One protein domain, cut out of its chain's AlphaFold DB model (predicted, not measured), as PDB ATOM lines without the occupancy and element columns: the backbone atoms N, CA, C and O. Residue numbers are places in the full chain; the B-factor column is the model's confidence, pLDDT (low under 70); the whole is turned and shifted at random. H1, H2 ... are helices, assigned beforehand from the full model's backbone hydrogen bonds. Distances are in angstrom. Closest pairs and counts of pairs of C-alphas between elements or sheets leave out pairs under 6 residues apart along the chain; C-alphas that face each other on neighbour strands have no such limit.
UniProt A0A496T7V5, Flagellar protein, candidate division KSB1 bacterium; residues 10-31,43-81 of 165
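AT A GLANCE: This is residues 10 to 31 and 43 to 81 of the 165 residues of the protein "Flagellar protein" of candidate division KSB1 bacterium (UniProt A0A496T7V5). One long helix, H2, runs the length of the model, and a shorter helix, H1, lies side by side with its middle stretch, opposite in direction and loosely set. Both ends of H2 stick out past H1: residues 43 to 55 at one end, and at the other residues 75 to 80 of H2 together with residue 81, which follows it. The printed part has 61 residues with two named helices, H1 then H2, and no named strand; the class is all helix. It is only just extended, close to loose, with a radius of gyration of the C-alphas of 16.1 A, and spans 57 by 21 by 12 A.

IN THESE COORDINATES: H2 covers residues 43 to 80, 55.9 A from C-alpha 43 at (126.691, 150.966, 84.796) to C-alpha 80 at (122.751, 110.479, 123.196). H1 covers residues 10 to 30, 29.2 A long, beginning at C-alpha 10 at (135.583, 124.268, 126.977).

HOW THE PARTS SIT: H2 and H1 are close but not clearly touching; their closest C-alphas, those of Ser 67 and Val 19, are 7.9 A apart. They run opposite ways at a shallow tilt of 21 degrees. Every O i to N i+4 pair is within hydrogen-bond range in H1, and 32 of 34 in H2.

THE WHOLE: The C-alphas farthest apart, those of Asn 43 and Asp 81, are 57.1 A apart. Residues 32 to 42 are not printed, and C-alphas 31 and 43 stand 25.8 A apart across the cut. The pLDDT is under 70 at residues 27, 29 to 31, 43 to 44 and 70 to 81.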
ATOM      1  N   LEU A  10     134.708 123.126 127.241       75.75
ATOM      2  CA  LEU A  10     135.583 124.268 126.977       75.75
ATOM      3  C   LEU A  10     135.674 124.583 125.479       75.75
ATOM      4  O   LEU A  10     135.579 125.744 125.111       75.75
ATOM      5  N   ARG A  11     135.805 123.580 124.597       75.62
ATOM      6  CA  ARG A  11     135.884 123.789 123.135       75.62
ATOM      7  C   ARG A  11     134.563 124.239 122.512       75.62
ATOM      8  O   ARG A  11     134.580 125.062 121.604       75.62
ATOM      9  N   VAL A  12     133.432 123.710 122.980       72.50
ATOM     10  CA  VAL A  12     132.101 124.121 122.504       72.50
ATOM     11  C   VAL A  12     131.767 125.516 123.012       72.50
ATOM     12  O   VAL A  12     131.371 126.360 122.216       72.50
ATOM     13  N   GLY A  13     132.005 125.784 124.299       78.88
ATOM     14  CA  GLY A  13     131.896 127.129 124.857       78.88
ATOM     15  C   GLY A  13     132.791 128.120 124.113       78.88
ATOM     16  O   GLY A  13     132.326 129.191 123.753       78.88
ATOM     17  N   LEU A  14     134.028 127.729 123.782       83.31
ATOM     18  CA  LEU A  14     134.949 128.527 122.968       83.31
ATOM     19  C   LEU A  14     134.407 128.775 121.557       83.31
ATOM     20  O   LEU A  14     134.469 129.906 121.106       83.31
ATOM     21  N   LEU A  15     133.872 127.765 120.860       79.00
ATOM     22  CA  LEU A  15     133.301 127.944 119.518       79.00
ATOM     23  C   LEU A  15     132.070 128.853 119.538       79.00
ATOM     24  O   LEU A  15     131.964 129.735 118.694       79.00
ATOM     25  N   VAL A  16     131.169 128.675 120.508       79.12
ATOM     26  CA  VAL A  16     129.996 129.543 120.691       79.12
ATOM     27  C   VAL A  16     130.429 130.965 121.039       79.12
ATOM     28  O   VAL A  16     129.905 131.910 120.461       79.12
ATOM     29  N   LEU A  17     131.426 131.127 121.912       82.94
ATOM     30  CA  LEU A  17     132.031 132.419 122.228       82.94
ATOM     31  C   LEU A  17     132.666 133.050 120.982       82.94
ATOM     32  O   LEU A  17     132.494 134.240 120.761       82.94
ATOM     33  N   LEU A  18     133.354 132.274 120.142       83.19
ATOM     34  CA  LEU A  18     133.968 132.761 118.903       83.19
ATOM     35  C   LEU A  18     132.902 133.202 117.898       83.19
ATOM     36  O   LEU A  18     133.044 134.253 117.284       83.19
ATOM     37  N   VAL A  19     131.812 132.441 117.769       81.00
ATOM     38  CA  VAL A  19     130.658 132.805 116.936       81.00
ATOM     39  C   VAL A  19     129.972 134.056 117.485       81.00
ATOM     40  O   VAL A  19     129.659 134.956 116.713       81.00
ATOM     41  N   LEU A  20     129.800 134.165 118.804       80.69
ATOM     42  CA  LEU A  20     129.226 135.343 119.455       80.69
ATOM     43  C   LEU A  20     130.115 136.576 119.268       80.69
ATOM     44  O   LEU A  20     129.613 137.639 118.922       80.69
ATOM     45  N   LEU A  21     131.432 136.435 119.429       83.19
ATOM     46  CA  LEU A  21     132.405 137.496 119.168       83.19
ATOM     47  C   LEU A  21     132.452 137.863 117.687       83.19
ATOM     48  O   LEU A  21     132.624 139.032 117.354       83.19
ATOM     49  N   PHE A  22     132.296 136.896 116.786       83.81
ATOM     50  CA  PHE A  22     132.198 137.158 115.357       83.81
ATOM     51  C   PHE A  22     130.918 137.932 115.028       83.81
ATOM     52  O   PHE A  22     130.997 138.922 114.306       83.81
ATOM     53  N   LEU A  23     129.772 137.564 115.616       77.50
ATOM     54  CA  LEU A  23     128.532 138.338 115.512       77.50
ATOM     55  C   LEU A  23     128.708 139.750 116.078       77.50
ATOM     56  O   LEU A  23     128.314 140.714 115.433       77.50
ATOM     57  N   LEU A  24     129.343 139.895 117.241       80.75
ATOM     58  CA  LEU A  24     129.573 141.198 117.866       80.75
ATOM     59  C   LEU A  24     130.478 142.083 116.992       80.75
ATOM     60  O   LEU A  24     130.169 143.246 116.747       80.75
ATOM     61  N   ASN A  25     131.546 141.507 116.434       83.25
ATOM     62  CA  ASN A  25     132.413 142.177 115.467       83.25
ATOM     63  C   ASN A  25     131.684 142.511 114.162       83.25
ATOM     64  O   ASN A  25     131.949 143.555 113.569       83.25
ATOM     65  N   PHE A  26     130.782 141.647 113.699       77.81
ATOM     66  CA  PHE A  26     129.976 141.879 112.505       77.81
ATOM     67  C   PHE A  26     128.995 143.035 112.718       77.81
ATOM     68  O   PHE A  26     128.912 143.903 111.858       77.81
ATOM     69  N   LEU A  27     128.346 143.121 113.883       68.62
ATOM     70  CA  LEU A  27     127.492 144.253 114.268       68.62
ATOM     71  C   LEU A  27     128.264 145.585 114.294       68.62
ATOM     72  O   LEU A  27     127.719 146.617 113.906       68.62
ATOM     73  N   ILE A  28     129.537 145.562 114.703       70.38
ATOM     74  CA  ILE A  28     130.408 146.749 114.709       70.38
ATOM     75  C   ILE A  28     130.888 147.095 113.287       70.38
ATOM     76  O   ILE A  28     130.832 148.251 112.873       70.38
ATOM     77  N   LYS A  29     131.328 146.105 112.499       63.72
ATOM     78  CA  LYS A  29     131.829 146.310 111.124       63.72
ATOM     79  C   LYS A  29     130.717 146.666 110.132       63.72
ATOM     80  O   LYS A  29     130.973 147.453 109.222       63.72
ATOM     81  N   ALA A  30     129.498 146.158 110.325       59.47
ATOM     82  CA  ALA A  30     128.344 146.431 109.466       59.47
ATOM     83  C   ALA A  30     127.963 147.921 109.430       59.47
ATOM     84  O   ALA A  30     127.470 148.401 108.414       59.47
ATOM     85  N   GLN A  31     128.254 148.677 110.493       52.25
ATOM     86  CA  GLN A  31     127.976 150.116 110.555       52.25
ATOM     87  C   GLN A  31     129.015 150.981 109.817       52.25
ATOM     88  O   GLN A  31     128.827 152.185 109.681       52.25
ATOM     89  N   ASN A  43     127.664 152.041  84.515       67.00
ATOM     90  CA  ASN A  43     126.691 150.966  84.796       67.00
ATOM     91  C   ASN A  43     127.272 149.831  85.674       67.00
ATOM     92  O   ASN A  43     126.527 149.081  86.303       67.00
ATOM     93  N   PHE A  44     128.601 149.726  85.748       69.81
ATOM     94  CA  PHE A  44     129.313 148.741  86.556       69.81
ATOM     95  C   PHE A  44     129.270 149.038  88.064       69.81
ATOM     96  O   PHE A  44     129.268 148.094  88.854       69.81
ATOM     97  N   ASP A  45     129.153 150.300  88.492       76.31
ATOM     98  CA  ASP A  45     129.113 150.643  89.923       76.31
ATOM     99  C   ASP A  45     127.787 150.256  90.585       76.31
ATOM    100  O   ASP A  45     127.766 149.791  91.728       76.31
ATOM    101  N   LEU A  46     126.683 150.355  89.837       78.25
ATOM    102  CA  LEU A  46     125.365 149.903  90.290       78.25
ATOM    103  C   LEU A  46     125.339 148.379  90.461       78.25
ATOM    104  O   LEU A  46     124.897 147.873  91.495       78.25
ATOM    105  N   ALA A  47     125.884 147.649  89.483       82.00
ATOM    106  CA  ALA A  47     126.025 146.197  89.560       82.00
ATOM    107  C   ALA A  47     126.909 145.778  90.747       82.00
ATOM    108  O   ALA A  47     126.569 144.845  91.477       82.00
ATOM    109  N   ASN A  48     128.005 146.499  90.998       81.19
ATOM    110  CA  ASN A  48     128.913 146.227  92.113       81.19
ATOM    111  C   ASN A  48     128.256 146.487  93.482       81.19
ATOM    112  O   ASN A  48     128.460 145.722  94.427       81.19
ATOM    113  N   TRP A  49     127.427 147.528  93.605       79.75
ATOM    114  CA  TRP A  49     126.669 147.798  94.831       79.75
ATOM    115  C   TRP A  49     125.610 146.718  95.109       79.75
ATOM    116  O   TRP A  49     125.519 146.218  96.234       79.75
ATOM    117  N   MET A  50     124.887 146.280  94.073       83.19
ATOM    118  CA  MET A  50     123.922 145.175  94.166       83.19
ATOM    119  C   MET A  50     124.598 143.861  94.582       83.19
ATOM    120  O   MET A  50     124.105 143.167  95.474       83.19
ATOM    121  N   ILE A  51     125.762 143.548  93.999       86.31
ATOM    122  CA  ILE A  51     126.555 142.365  94.367       86.31
ATOM    123  C   ILE A  51     126.970 142.423  95.837       86.31
ATOM    124  O   ILE A  51     126.848 141.427  96.546       86.31
ATOM    125  N   ARG A  52     127.421 143.586  96.328       81.94
ATOM    126  CA  ARG A  52     127.836 143.745  97.730       81.94
ATOM    127  C   ARG A  52     126.668 143.488  98.674       81.94
ATOM    128  O   ARG A  52     126.829 142.726  99.624       81.94
ATOM    129  N   MET A  53     125.494 144.052  98.392       83.69
ATOM    130  CA  MET A  53     124.287 143.820  99.190       83.69
ATOM    131  C   MET A  53     123.898 142.331  99.215       83.69
ATOM    132  O   MET A  53     123.622 141.782 100.285       83.69
ATOM    133  N   LEU A  54     123.948 141.659  98.061       88.19
ATOM    134  CA  LEU A  54     123.634 140.234  97.950       88.19
ATOM    135  C   LEU A  54     124.662 139.347  98.675       88.19
ATOM    136  O   LEU A  54     124.287 138.362  99.311       88.19
ATOM    137  N   LEU A  55     125.945 139.715  98.640       86.44
ATOM    138  CA  LEU A  55     127.011 139.008  99.350       86.44
ATOM    139  C   LEU A  55     126.839 139.089 100.870       86.44
ATOM    140  O   LEU A  55     126.973 138.066 101.538       86.44
ATOM    141  N   PHE A  56     126.500 140.258 101.421       81.62
ATOM    142  CA  PHE A  56     126.226 140.392 102.858       81.62
ATOM    143  C   PHE A  56     125.020 139.550 103.296       81.62
ATOM    144  O   PHE A  56     125.073 138.896 104.340       81.62
ATOM    145  N   LEU A  57     123.959 139.512 102.484       86.12
ATOM    146  CA  LEU A  57     122.784 138.687 102.754       86.12
ATOM    147  C   LEU A  57     123.107 137.185 102.674       86.12
ATOM    148  O   LEU A  57     122.706 136.406 103.536       86.12
ATOM    149  N   CYS A  58     123.885 136.762 101.681       88.06
ATOM    150  CA  CYS A  58     124.332 135.374 101.590       88.06
ATOM    151  C   CYS A  58     125.218 134.992 102.791       88.06
ATOM    152  O   CYS A  58     125.046 133.929 103.393       88.06
ATOM    153  N   LEU A  59     126.111 135.897 103.204       84.88
ATOM    154  CA  LEU A  59     127.003 135.700 104.343       84.88
ATOM    155  C   LEU A  59     126.229 135.505 105.654       84.88
ATOM    156  O   LEU A  59     126.555 134.589 106.414       84.88
ATOM    157  N   ILE A  60     125.195 136.317 105.916       84.19
ATOM    158  CA  ILE A  60     124.395 136.180 107.144       84.19
ATOM    159  C   ILE A  60     123.637 134.848 107.163       84.19
ATOM    160  O   ILE A  60     123.631 134.160 108.183       84.19
ATOM    161  N   ILE A  61     123.063 134.437 106.027       86.88
ATOM    162  CA  ILE A  61     122.331 133.169 105.903       86.88
ATOM    163  C   ILE A  61     123.274 131.985 106.141       86.88
ATOM    164  O   ILE A  61     122.938 131.076 106.901       86.88
ATOM    165  N   GLY A  62     124.475 132.017 105.554       85.75
ATOM    166  CA  GLY A  62     125.500 131.001 105.786       85.75
ATOM    167  C   GLY A  62     125.883 130.899 107.263       85.75
ATOM    168  O   GLY A  62     125.911 129.802 107.824       85.75
ATOM    169  N   LEU A  63     126.097 132.041 107.922       82.12
ATOM    170  CA  LEU A  63     126.450 132.100 109.341       82.12
ATOM    171  C   LEU A  63     125.343 131.526 110.241       82.12
ATOM    172  O   LEU A  63     125.627 130.740 111.148       82.12
ATOM    173  N   ILE A  64     124.083 131.866 109.958       83.06
ATOM    174  CA  ILE A  64     122.912 131.322 110.659       83.06
ATOM    175  C   ILE A  64     122.827 129.809 110.451       83.06
ATOM    176  O   ILE A  64     122.636 129.069 111.416       83.06
ATOM    177  N   TYR A  65     123.012 129.328 109.221       82.38
ATOM    178  CA  TYR A  65     122.922 127.903 108.911       82.38
ATOM    179  C   TYR A  65     124.016 127.090 109.608       82.38
ATOM    180  O   TYR A  65     123.732 126.044 110.186       82.38
ATOM    181  N   ILE A  66     125.252 127.593 109.621       78.62
ATOM    182  CA  ILE A  66     126.369 126.999 110.365       78.62
ATOM    183  C   ILE A  66     126.042 126.948 111.858       78.62
ATOM    184  O   ILE A  66     126.192 125.894 112.477       78.62
ATOM    185  N   SER A  67     125.529 128.043 112.423       71.19
ATOM    186  CA  SER A  67     125.112 128.095 113.828       71.19
ATOM    187  C   SER A  67     124.024 127.057 114.141       71.19
ATOM    188  O   SER A  67     124.182 126.247 115.056       71.19
ATOM    189  N   LEU A  68     122.967 126.988 113.323       74.12
ATOM    190  CA  LEU A  68     121.880 126.015 113.468       74.12
ATOM    191  C   LEU A  68     122.339 124.574 113.238       74.12
ATOM    192  O   LEU A  68     121.848 123.669 113.906       74.12
ATOM    193  N   TYR A  69     123.282 124.334 112.330       75.56
ATOM    194  CA  TYR A  69     123.823 123.003 112.065       75.56
ATOM    195  C   TYR A  69     124.707 122.521 113.218       75.56
ATOM    196  O   TYR A  69     124.601 121.363 113.629       75.56
ATOM    197  N   LEU A  70     125.535 123.401 113.791       68.56
ATOM    198  CA  LEU A  70     126.289 123.117 115.014       68.56
ATOM    199  C   LEU A  70     125.351 122.941 116.216       68.56
ATOM    200  O   LEU A  70     125.623 122.125 117.087       68.56
ATOM    201  N   LEU A  71     124.211 123.622 116.266       65.44
ATOM    202  CA  LEU A  71     123.224 123.334 117.302       65.44
ATOM    203  C   LEU A  71     122.566 121.971 117.056       65.44
ATOM    204  O   LEU A  71     122.659 121.084 117.894       65.44
ATOM    205  N   LYS A  72     121.999 121.736 115.871       62.09
ATOM    206  CA  LYS A  72     121.287 120.498 115.520       62.09
ATOM    207  C   LYS A  72     122.166 119.256 115.669       62.09
ATOM    208  O   LYS A  72     121.731 118.266 116.254       62.09
ATOM    209  N   LYS A  73     123.408 119.299 115.178       60.16
ATOM    210  CA  LYS A  73     124.344 118.166 115.226       60.16
ATOM    211  C   LYS A  73     124.791 117.827 116.648       60.16
ATOM    212  O   LYS A  73     125.072 116.664 116.916       60.16
ATOM    213  N   TYR A  74     124.865 118.805 117.551       56.94
ATOM    214  CA  TYR A  74     125.423 118.601 118.893       56.94
ATOM    215  C   TYR A  74     124.363 118.578 120.003       56.94
ATOM    216  O   TYR A  74     124.611 117.952 121.032       56.94
ATOM    217  N   VAL A  75     123.168 119.139 119.779       55.06
ATOM    218  CA  VAL A  75     121.963 118.897 120.594       55.06
ATOM    219  C   VAL A  75     121.590 117.421 120.495       55.06
ATOM    220  O   VAL A  75     121.540 116.754 121.521       55.06
ATOM    221  N   TYR A  76     121.504 116.851 119.285       47.41
ATOM    222  CA  TYR A  76     121.283 115.404 119.117       47.41
ATOM    223  C   TYR A  76     122.377 114.543 119.776       47.41
ATOM    224  O   TYR A  76     122.097 113.483 120.327       47.41
ATOM    225  N   ARG A  77     123.632 115.013 119.773       44.59
ATOM    226  CA  ARG A  77     124.770 114.301 120.380       44.59
ATOM    227  C   ARG A  77     124.863 114.473 121.900       44.59
ATOM    228  O   ARG A  77     125.466 113.647 122.567       44.59
ATOM    229  N   THR A  78     124.259 115.523 122.452       44.31
ATOM    230  CA  THR A  78     124.146 115.740 123.904       44.31
ATOM    231  C   THR A  78     123.024 114.892 124.501       44.31
ATOM    232  O   THR A  78     123.175 114.421 125.623       44.31
ATOM    233  N   VAL A  79     121.957 114.626 123.738       46.69
ATOM    234  CA  VAL A  79     120.873 113.716 124.150       46.69
ATOM    235  C   VAL A  79     121.337 112.250 124.159       46.69
ATOM    236  O   VAL A  79     120.866 111.469 124.975       46.69
ATOM    237  N   SER A  80     122.307 111.876 123.314       43.22
ATOM    238  CA  SER A  80     122.751 110.479 123.196       43.22
ATOM    239  C   SER A  80     123.930 110.070 124.092       43.22
ATOM    240  O   SER A  80     124.140 108.872 124.235       43.22
ATOM    241  N   ASP A  81     124.716 110.998 124.658       43.41
ATOM    242  CA  ASP A  81     126.058 110.649 125.184       43.41
ATOM    243  C   ASP A  81     126.396 111.216 126.580       43.41
ATOM    244  O   ASP A  81     127.558 111.252 126.987       43.41
TER     245      ASP A  81